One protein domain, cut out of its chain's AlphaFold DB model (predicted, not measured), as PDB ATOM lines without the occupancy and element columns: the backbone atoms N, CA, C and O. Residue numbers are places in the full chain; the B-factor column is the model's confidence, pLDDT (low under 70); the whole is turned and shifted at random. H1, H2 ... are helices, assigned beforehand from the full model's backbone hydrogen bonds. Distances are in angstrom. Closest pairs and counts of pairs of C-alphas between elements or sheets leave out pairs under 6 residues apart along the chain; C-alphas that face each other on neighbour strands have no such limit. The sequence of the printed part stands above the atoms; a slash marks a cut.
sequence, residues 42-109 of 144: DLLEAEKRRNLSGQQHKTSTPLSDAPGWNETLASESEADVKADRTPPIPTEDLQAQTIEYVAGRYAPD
ATOM      1  N   ASP A  42     -30.143  12.758 -32.514       87.44
ATOM      2  CA  ASP A  42     -28.900  12.213 -31.961       87.44
ATOM      3  C   ASP A  42     -28.024  11.614 -33.071       87.44
ATOM      4  O   ASP A  42     -26.806  11.831 -33.120       87.44
ATOM      5  N   LEU A  43     -28.653  10.914 -34.020       84.56
ATOM      6  CA  LEU A  43     -27.990  10.358 -35.200       84.56
ATOM      7  C   LEU A  43     -27.457  11.478 -36.103       84.56
ATOM      8  O   LEU A  43     -26.292  11.449 -36.510       84.56
ATOM      9  N   LEU A  44     -28.277  12.502 -36.352       86.81
ATOM     10  CA  LEU A  44     -27.898  13.667 -37.150       86.81
ATOM     11  C   LEU A  44     -26.698  14.412 -36.560       86.81
ATOM     12  O   LEU A  44     -25.773  14.767 -37.292       86.81
ATOM     13  N   GLU A  45     -26.680  14.646 -35.249       88.06
ATOM     14  CA  GLU A  45     -25.563  15.313 -34.579       88.06
ATOM     15  C   GLU A  45     -24.292  14.461 -34.590       88.06
ATOM     16  O   GLU A  45     -23.193  14.982 -34.828       88.06
ATOM     17  N   ALA A  46     -24.422  13.150 -34.382       86.31
ATOM     18  CA  ALA A  46     -23.296  12.232 -34.421       86.31
ATOM     19  C   ALA A  46     -22.638  12.182 -35.805       86.31
ATOM     20  O   ALA A  46     -21.413  12.315 -35.906       86.31
ATOM     21  N   GLU A  47     -23.433  12.052 -36.864       85.75
ATOM     22  CA  GLU A  47     -22.945  12.036 -38.244       85.75
ATOM     23  C   GLU A  47     -22.436  13.403 -38.697       85.75
ATOM     24  O   GLU A  47     -21.359  13.502 -39.285       85.75
ATOM     25  N   LYS A  48     -23.112  14.498 -38.330       87.75
ATOM     26  CA  LYS A  48     -22.620  15.857 -38.593       87.75
ATOM     27  C   LYS A  48     -21.236  16.079 -37.990       87.75
ATOM     28  O   LYS A  48     -20.350  16.612 -38.656       87.75
ATOM     29  N   ARG A  49     -21.020  15.657 -36.742       87.81
ATOM     30  CA  ARG A  49     -19.714  15.745 -36.077       87.81
ATOM     31  C   ARG A  49     -18.658  14.897 -36.788       87.81
ATOM     32  O   ARG A  49     -17.536  15.370 -36.962       87.81
ATOM     33  N   ARG A  50     -19.003  13.687 -37.241       84.12
ATOM     34  CA  ARG A  50     -18.103  12.834 -38.041       84.12
ATOM     35  C   ARG A  50     -17.721  13.501 -39.365       84.12
ATOM     36  O   ARG A  50     -16.527  13.567 -39.663       84.12
ATOM     37  N   ASN A  51     -18.680  14.084 -40.084       85.12
ATOM     38  CA  ASN A  51     -18.438  14.817 -41.331       85.12
ATOM     39  C   ASN A  51     -17.508  16.016 -41.121       85.12
ATOM     40  O   ASN A  51     -16.526  16.170 -41.844       85.12
ATOM     41  N   LEU A  52     -17.756  16.823 -40.085       86.19
ATOM     42  CA  LEU A  52     -16.913  17.979 -39.756       86.19
ATOM     43  C   LEU A  52     -15.497  17.579 -39.318       86.19
ATOM     44  O   LEU A  52     -14.550  18.319 -39.566       86.19
ATOM     45  N   SER A  53     -15.337  16.406 -38.700       84.50
ATOM     46  CA  SER A  53     -14.024  15.858 -38.333       84.50
ATOM     47  C   SER A  53     -13.263  15.207 -39.499       84.50
ATOM     48  O   SER A  53     -12.143  14.738 -39.304       84.50
ATOM     49  N   GLY A  54     -13.862  15.130 -40.695       75.56
ATOM     50  CA  GLY A  54     -13.273  14.479 -41.872       75.56
ATOM     51  C   GLY A  54     -13.211  12.947 -41.792       75.56
ATOM     52  O   GLY A  54     -12.633  12.308 -42.666       75.56
ATOM     53  N   GLN A  55     -13.817  12.334 -40.770       71.81
ATOM     54  CA  GLN A  55     -13.811  10.878 -40.565       71.81
ATOM     55  C   GLN A  55     -14.925  10.143 -41.327       71.81
ATOM     56  O   GLN A  55     -15.028   8.921 -41.231       71.81
ATOM     57  N   GLN A  56     -15.726  10.869 -42.113       72.44
ATOM     58  CA  GLN A  56     -16.845  10.341 -42.904       72.44
ATOM     59  C   GLN A  56     -16.456   9.167 -43.809       72.44
ATOM     60  O   GLN A  56     -17.224   8.227 -43.955       72.44
ATOM     61  N   HIS A  57     -15.235   9.165 -44.353       59.88
ATOM     62  CA  HIS A  57     -14.777   8.173 -45.332       59.88
ATOM     63  C   HIS A  57     -14.663   6.745 -44.784       59.88
ATOM     64  O   HIS A  57     -14.541   5.804 -45.558       59.88
ATOM     65  N   LYS A  58     -14.700   6.575 -43.456       62.25
ATOM     66  CA  LYS A  58     -14.717   5.255 -42.812       62.25
ATOM     67  C   LYS A  58     -16.128   4.673 -42.706       62.25
ATOM     68  O   LYS A  58     -16.282   3.461 -42.610       62.25
ATOM     69  N   THR A  59     -17.149   5.527 -42.696       59.12
ATOM     70  CA  THR A  59     -18.557   5.147 -42.512       59.12
ATOM     71  C   THR A  59     -19.420   5.383 -43.752       59.12
ATOM     72  O   THR A  59     -20.529   4.856 -43.816       59.12
ATOM     73  N   SER A  60     -18.934   6.141 -44.735       65.69
ATOM     74  CA  SER A  60     -19.576   6.333 -46.033       65.69
ATOM     75  C   SER A  60     -19.221   5.209 -47.000       65.69
ATOM     76  O   SER A  60     -18.050   4.843 -47.113       65.69
ATOM     77  N   THR A  61     -20.210   4.732 -47.749       67.25
ATOM     78  CA  THR A  61     -20.028   3.734 -48.806       67.25
ATOM     79  C   THR A  61     -19.096   4.286 -49.894       67.25
ATOM     80  O   THR A  61     -19.343   5.387 -50.398       67.25
ATOM     81  N   PRO A  62     -18.004   3.584 -50.255       64.12
ATOM     82  CA  PRO A  62     -17.025   4.061 -51.222       64.12
ATOM     83  C   PRO A  62     -17.568   3.869 -52.639       64.12
ATOM     84  O   PRO A  62     -17.115   3.015 -53.391       64.12
ATOM     85  N   LEU A  63     -18.564   4.671 -53.017       72.19
ATOM     86  CA  LEU A  63     -18.930   4.817 -54.420       72.19
ATOM     87  C   LEU A  63     -17.846   5.646 -55.116       72.19
ATOM     88  O   LEU A  63     -17.609   6.798 -54.737       72.19
ATOM     89  N   SER A  64     -17.232   5.094 -56.165       74.12
ATOM     90  CA  SER A  64     -16.250   5.809 -57.000       74.12
ATOM     91  C   SER A  64     -16.811   7.121 -57.551       74.12
ATOM     92  O   SER A  64     -16.119   8.137 -57.608       74.12
ATOM     93  N   ASP A  65     -18.098   7.108 -57.892       76.19
ATOM     94  CA  ASP A  65     -18.778   8.189 -58.606       76.19
ATOM     95  C   ASP A  65     -19.436   9.206 -57.653       76.19
ATOM     96  O   ASP A  65     -20.121  10.151 -58.068       76.19
ATOM     97  N   ALA A  66     -19.247   9.023 -56.343       77.25
ATOM     98  CA  ALA A  66     -19.823   9.870 -55.310       77.25
ATOM     99  C   ALA A  66     -18.871  10.041 -54.106       77.25
ATOM    100  O   ALA A  66     -19.219   9.659 -52.986       77.25
ATOM    101  N   PRO A  67     -17.685  10.653 -54.297       76.00
ATOM    102  CA  PRO A  67     -16.759  10.898 -53.197       76.00
ATOM    103  C   PRO A  67     -17.401  11.811 -52.143       76.00
ATOM    104  O   PRO A  67     -17.892  12.894 -52.459       76.00
ATOM    105  N   GLY A  68     -17.390  11.373 -50.882       75.69
ATOM    106  CA  GLY A  68     -17.955  12.133 -49.761       75.69
ATOM    107  C   GLY A  68     -19.481  12.080 -49.648       75.69
ATOM    108  O   GLY A  68     -20.056  12.832 -48.867       75.69
ATOM    109  N   TRP A  69     -20.149  11.211 -50.407       83.06
ATOM    110  CA  TRP A  69     -21.573  10.956 -50.224       83.06
ATOM    111  C   TRP A  69     -21.813  10.150 -48.942       83.06
ATOM    112  O   TRP A  69     -21.211   9.096 -48.749       83.06
ATOM    113  N   ASN A  70     -22.669  10.655 -48.050       84.62
ATOM    114  CA  ASN A  70     -22.986  10.004 -46.781       84.62
ATOM    115  C   ASN A  70     -24.389   9.384 -46.850       84.62
ATOM    116  O   ASN A  70     -25.387  10.095 -46.764       84.62
ATOM    117  N   GLU A  71     -24.447   8.058 -46.964       80.31
ATOM    118  CA  GLU A  71     -25.686   7.280 -47.064       80.31
ATOM    119  C   GLU A  71     -26.638   7.497 -45.876       80.31
ATOM    120  O   GLU A  71     -27.848   7.534 -46.066       80.31
ATOM    121  N   THR A  72     -26.121   7.717 -44.662       81.12
ATOM    122  CA  THR A  72     -26.971   7.887 -43.471       81.12
ATOM    123  C   THR A  72     -27.631   9.261 -43.393       81.12
ATOM    124  O   THR A  72     -28.586   9.430 -42.643       81.12
ATOM    125  N   LEU A  73     -27.113  10.250 -44.128       84.38
ATOM    126  CA  LEU A  73     -27.687  11.599 -44.227       84.38
ATOM    127  C   LEU A  73     -28.368  11.863 -45.573       84.38
ATOM    128  O   LEU A  73     -29.047  12.878 -45.724       84.38
ATOM    129  N   ALA A  74     -28.145  10.997 -46.558       84.50
ATOM    130  CA  ALA A  74     -28.690  11.153 -47.890       84.50
ATOM    131  C   ALA A  74     -30.204  10.925 -47.890       84.50
ATOM    132  O   ALA A  74     -30.734  10.051 -47.201       84.50
ATOM    133  N   SER A  75     -30.895  11.693 -48.728       85.38
ATOM    134  CA  SER A  75     -32.294  11.404 -49.045       85.38
ATOM    135  C   SER A  75     -32.402  10.215 -50.004       85.38
ATOM    136  O   SER A  75     -31.485   9.952 -50.786       85.38
ATOM    137  N   GLU A  76     -33.551   9.539 -50.007       83.19
ATOM    138  CA  GLU A  76     -33.832   8.429 -50.930       83.19
ATOM    139  C   GLU A  76     -33.559   8.797 -52.394       83.19
ATOM    140  O   GLU A  76     -32.862   8.070 -53.091       83.19
ATOM    141  N   SER A  77     -34.017   9.961 -52.871       81.44
ATOM    142  CA  SER A  77     -33.775  10.308 -54.278       81.44
ATOM    143  C   SER A  77     -32.330  10.682 -54.582       81.44
ATOM    144  O   SER A  77     -31.935  10.626 -55.746       81.44
ATOM    145  N   GLU A  78     -31.536  11.090 -53.592       82.88
ATOM    146  CA  GLU A  78     -30.096  11.221 -53.809       82.88
ATOM    147  C   GLU A  78     -29.466   9.845 -53.997       82.88
ATOM    148  O   GLU A  78     -28.692   9.682 -54.939       82.88
ATOM    149  N   ALA A  79     -29.845   8.855 -53.183       85.38
ATOM    150  CA  ALA A  79     -29.402   7.473 -53.351       85.38
ATOM    151  C   ALA A  79     -29.797   6.909 -54.722       85.38
ATOM    152  O   ALA A  79     -28.933   6.386 -55.426       85.38
ATOM    153  N   ASP A  80     -31.045   7.113 -55.152       85.56
ATOM    154  CA  ASP A  80     -31.535   6.657 -56.459       85.56
ATOM    155  C   ASP A  80     -30.719   7.253 -57.615       85.56
ATOM    156  O   ASP A  80     -30.243   6.543 -58.495       85.56
ATOM    157  N   VAL A  81     -30.479   8.571 -57.594       86.56
ATOM    158  CA  VAL A  81     -29.699   9.248 -58.645       86.56
ATOM    159  C   VAL A  81     -28.244   8.775 -58.660       86.56
ATOM    160  O   VAL A  81     -27.600   8.797 -59.714       86.56
ATOM    161  N   LYS A  82     -27.689   8.387 -57.509       83.69
ATOM    162  CA  LYS A  82     -26.338   7.820 -57.433       83.69
ATOM    163  C   LYS A  82     -26.297   6.380 -57.929       83.69
ATOM    164  O   LYS A  82     -25.379   6.053 -58.681       83.69
ATOM    165  N   ALA A  83     -27.297   5.571 -57.598       83.44
ATOM    166  CA  ALA A  83     -27.442   4.222 -58.127       83.44
ATOM    167  C   ALA A  83     -27.557   4.241 -59.660       83.44
ATOM    168  O   ALA A  83     -26.783   3.572 -60.334       83.44
ATOM    169  N   ASP A  84     -28.417   5.103 -60.212       86.25
ATOM    170  CA  ASP A  84     -28.632   5.237 -61.660       86.25
ATOM    171  C   ASP A  84     -27.389   5.712 -62.425       86.25
ATOM    172  O   ASP A  84     -27.217   5.419 -63.609       86.25
ATOM    173  N   ARG A  85     -26.530   6.498 -61.771       85.94
ATOM    174  CA  ARG A  85     -25.285   6.995 -62.368       85.94
ATOM    175  C   ARG A  85     -24.157   5.978 -62.343       85.94
ATOM    176  O   ARG A  85     -23.235   6.127 -63.141       85.94
ATOM    177  N   THR A  86     -24.223   5.001 -61.445       82.38
ATOM    178  CA  THR A  86     -23.159   4.015 -61.281       82.38
ATOM    179  C   THR A  86     -23.161   3.092 -62.504       82.38
ATOM    180  O   THR A  86     -24.201   2.512 -62.829       82.38
ATOM    181  N   PRO A  87     -22.037   2.954 -63.228       84.75
ATOM    182  CA  PRO A  87     -21.970   2.064 -64.375       84.75
ATOM    183  C   PRO A  87     -22.174   0.606 -63.933       84.75
ATOM    184  O   PRO A  87     -21.908   0.263 -62.781       84.75
ATOM    185  N   PRO A  88     -22.617  -0.288 -64.831       81.94
ATOM    186  CA  PRO A  88     -22.710  -1.706 -64.517       81.94
ATOM    187  C   PRO A  88     -21.307  -2.273 -64.255       81.94
ATOM    188  O   PRO A  88     -20.498  -2.408 -65.171       81.94
ATOM    189  N   ILE A  89     -21.032  -2.595 -62.993       83.75
ATOM    190  CA  ILE A  89     -19.811  -3.263 -62.533       83.75
ATOM    191  C   ILE A  89     -20.097  -4.776 -62.491       83.75
ATOM    192  O   ILE A  89     -21.192  -5.170 -62.072       83.75
ATOM    193  N   PRO A  90     -19.171  -5.648 -62.931       90.25
ATOM    194  CA  PRO A  90     -19.358  -7.089 -62.808       90.25
ATOM    195  C   PRO A  90     -19.496  -7.496 -61.335       90.25
ATOM    196  O   PRO A  90     -18.901  -6.908 -60.433       90.25
ATOM    197  N   THR A  91     -20.292  -8.532 -61.081       87.19
ATOM    198  CA  THR A  91     -20.644  -8.963 -59.718       87.19
ATOM    199  C   THR A  91     -19.436  -9.331 -58.860       87.19
ATOM    200  O   THR A  91     -19.471  -9.133 -57.650       87.19
ATOM    201  N   GLU A  92     -18.374  -9.849 -59.475       89.12
ATOM    202  CA  GLU A  92     -17.125 -10.229 -58.805       89.12
ATOM    203  C   GLU A  92     -16.409  -9.006 -58.213       89.12
ATOM    204  O   GLU A  92     -16.025  -9.013 -57.043       89.12
ATOM    205  N   ASP A  93     -16.327  -7.914 -58.976       85.94
ATOM    206  CA  ASP A  93     -15.697  -6.667 -58.535       85.94
ATOM    207  C   ASP A  93     -16.521  -5.983 -57.433       85.94
ATOM    208  O   ASP A  93     -15.963  -5.474 -56.461       85.94
ATOM    209  N   LEU A  94     -17.856  -6.026 -57.525       84.81
ATOM    210  CA  LEU A  94     -18.745  -5.512 -56.474       84.81
ATOM    211  C   LEU A  94     -18.563  -6.262 -55.149       84.81
ATOM    212  O   LEU A  94     -18.557  -5.654 -54.074       84.81
ATOM    213  N   GLN A  95     -18.400  -7.584 -55.213       89.12
ATOM    214  CA  GLN A  95     -18.130  -8.404 -54.035       89.12
ATOM    215  C   GLN A  95     -16.774  -8.056 -53.426       89.12
ATOM    216  O   GLN A  95     -16.695  -7.839 -52.216       89.12
ATOM    217  N   ALA A  96     -15.728  -7.947 -54.248       86.62
ATOM    218  CA  ALA A  96     -14.393  -7.576 -53.790       86.62
ATOM    219  C   ALA A  96     -14.391  -6.207 -53.086       86.62
ATOM    220  O   ALA A  96     -13.905  -6.104 -51.959       86.62
ATOM    221  N   GLN A  97     -15.023  -5.194 -53.688       84.19
ATOM    222  CA  GLN A  97     -15.152  -3.852 -53.104       84.19
ATOM    223  C   GLN A  97     -15.932  -3.864 -51.787       84.19
ATOM    224  O   GLN A  97     -15.566  -3.178 -50.836       84.19
ATOM    225  N   THR A  98     -16.992  -4.670 -51.701       84.62
ATOM    226  CA  THR A  98     -17.783  -4.797 -50.471       84.62
ATOM    227  C   THR A  98     -16.964  -5.440 -49.354       84.62
ATOM    228  O   THR A  98     -17.000  -4.969 -48.220       84.62
ATOM    229  N   ILE A  99     -16.203  -6.496 -49.658       85.81
ATOM    230  CA  ILE A  99     -15.334  -7.164 -48.680       85.81
ATOM    231  C   ILE A  99     -14.258  -6.200 -48.184       85.81
ATOM    232  O   ILE A  99     -14.055  -6.096 -46.975       85.81
ATOM    233  N   GLU A 100     -13.601  -5.476 -49.091       84.06
ATOM    234  CA  GLU A 100     -12.594  -4.472 -48.745       84.06
ATOM    235  C   GLU A 100     -13.186  -3.371 -47.857       84.06
ATOM    236  O   GLU A 100     -12.633  -3.047 -46.804       84.06
ATOM    237  N   TYR A 101     -14.359  -2.858 -48.223       79.25
ATOM    238  CA  TYR A 101     -15.066  -1.840 -47.455       79.25
ATOM    239  C   TYR A 101     -15.440  -2.317 -46.048       79.25
ATOM    240  O   TYR A 101     -15.153  -1.636 -45.062       79.25
ATOM    241  N   VAL A 102     -16.045  -3.501 -45.932       81.12
ATOM    242  CA  VAL A 102     -16.415  -4.088 -44.637       81.12
ATOM    243  C   VAL A 102     -15.166  -4.342 -43.794       81.12
ATOM    244  O   VAL A 102     -15.167  -4.045 -42.601       81.12
ATOM    245  N   ALA A 103     -14.082  -4.833 -44.397       79.88
ATOM    246  CA  ALA A 103     -12.827  -5.073 -43.698       79.88
ATOM    247  C   ALA A 103     -12.155  -3.780 -43.206       79.88
ATOM    248  O   ALA A 103     -11.560  -3.798 -42.132       79.88
ATOM    249  N   GLY A 104     -12.249  -2.676 -43.953       75.38
ATOM    250  CA  GLY A 104     -11.668  -1.382 -43.578       75.38
ATOM    251  C   GLY A 104     -12.508  -0.567 -42.588       75.38
ATOM    252  O   GLY A 104     -11.963   0.264 -41.859       75.38
ATOM    253  N   ARG A 105     -13.827  -0.795 -42.544       71.56
ATOM    254  CA  ARG A 105     -14.759  -0.073 -41.663       71.56
ATOM    255  C   ARG A 105     -14.655  -0.495 -40.200       71.56
ATOM    256  O   ARG A 105     -14.802   0.351 -39.321       71.56
ATOM    257  N   TYR A 106     -14.398  -1.773 -39.940       65.31
ATOM    258  CA  TYR A 106     -14.145  -2.274 -38.592       65.31
ATOM    259  C   TYR A 106     -12.635  -2.318 -38.362       65.31
ATOM    260  O   TYR A 106     -11.920  -3.024 -39.073       65.31
ATOM    261  N   ALA A 107     -12.133  -1.589 -37.361       56.84
ATOM    262  CA  ALA A 107     -10.782  -1.841 -36.868       56.84
ATOM    263  C   ALA A 107     -10.657  -3.338 -36.504       56.84
ATOM    264  O   ALA A 107     -11.648  -3.924 -36.058       56.84
ATOM    265  N   PRO A 108      -9.484  -3.981 -36.670       55.78
ATOM    266  CA  PRO A 108      -9.321  -5.397 -36.328       55.78
ATOM    267  C   PRO A 108      -9.737  -5.705 -34.878       55.78
ATOM    268  O   PRO A 108     -10.245  -6.793 -34.628       55.78
ATOM    269  N   ASP A 109      -9.632  -4.721 -33.979       55.22
ATOM    270  CA  ASP A 109     -10.017  -4.819 -32.564       55.22
ATOM    271  C   ASP A 109     -11.530  -4.644 -32.292       55.22
ATOM    272  O   ASP A 109     -12.007  -5.008 -31.222       55.22
TER     273      ASP A 109
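AT A GLANCE: This is residues 42 to 109 of the 144 residues of an uncharacterized protein of Hypsizygus marmoreus (UniProt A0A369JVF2). A long link, residues 59 to 75, winds through the middle of a flat, open arrangement of helices, with H1 at one end, H3 on one side and H4, the longest helix, on another. The printed part has 68 residues with four named helices, H1 to H4 in order, and no named strand; its class is all helix. It is only just loose, close to compact, with a radius of gyration of the C-alphas of 13.2 A, and spans 37 by 34 by 16 A.

IN THESE COORDINATES: H1, residues 42 to 52, begins with C-alpha 42 at (-28.900, 12.213, -31.961) and is 15.4 A long. H2 is residues 55 to 58, 6.1 A. H3 is residues 76 to 85, 14.4 A. H4, residues 91 to 105, is 21.0 A long and ends with C-alpha 105 at (-14.759, -0.073, -41.663).

HOW THE PARTS SIT: H1 and H2 are close but not clearly touching; their closest C-alphas, of Arg 50 and Gln 56, are 5.6 A apart. H2 and H4 are likewise close but not clearly touching, the closest C-alphas being those of Lys 58 and Arg 105, 5.5 A. H3 is apart from H1, H2 and H4. Every O i to N i+4 pair is within hydrogen-bond range in H1, H3 and H4; H2 is too short for one.

THE WHOLE: The printed part has no cut. The link from H2 to H3 is long, 17 residues. Residues 88 to 96, of which 91 to 96 belong to H4, stand free. Residues 57 to 62 and 106 to 109 have pLDDT under 70.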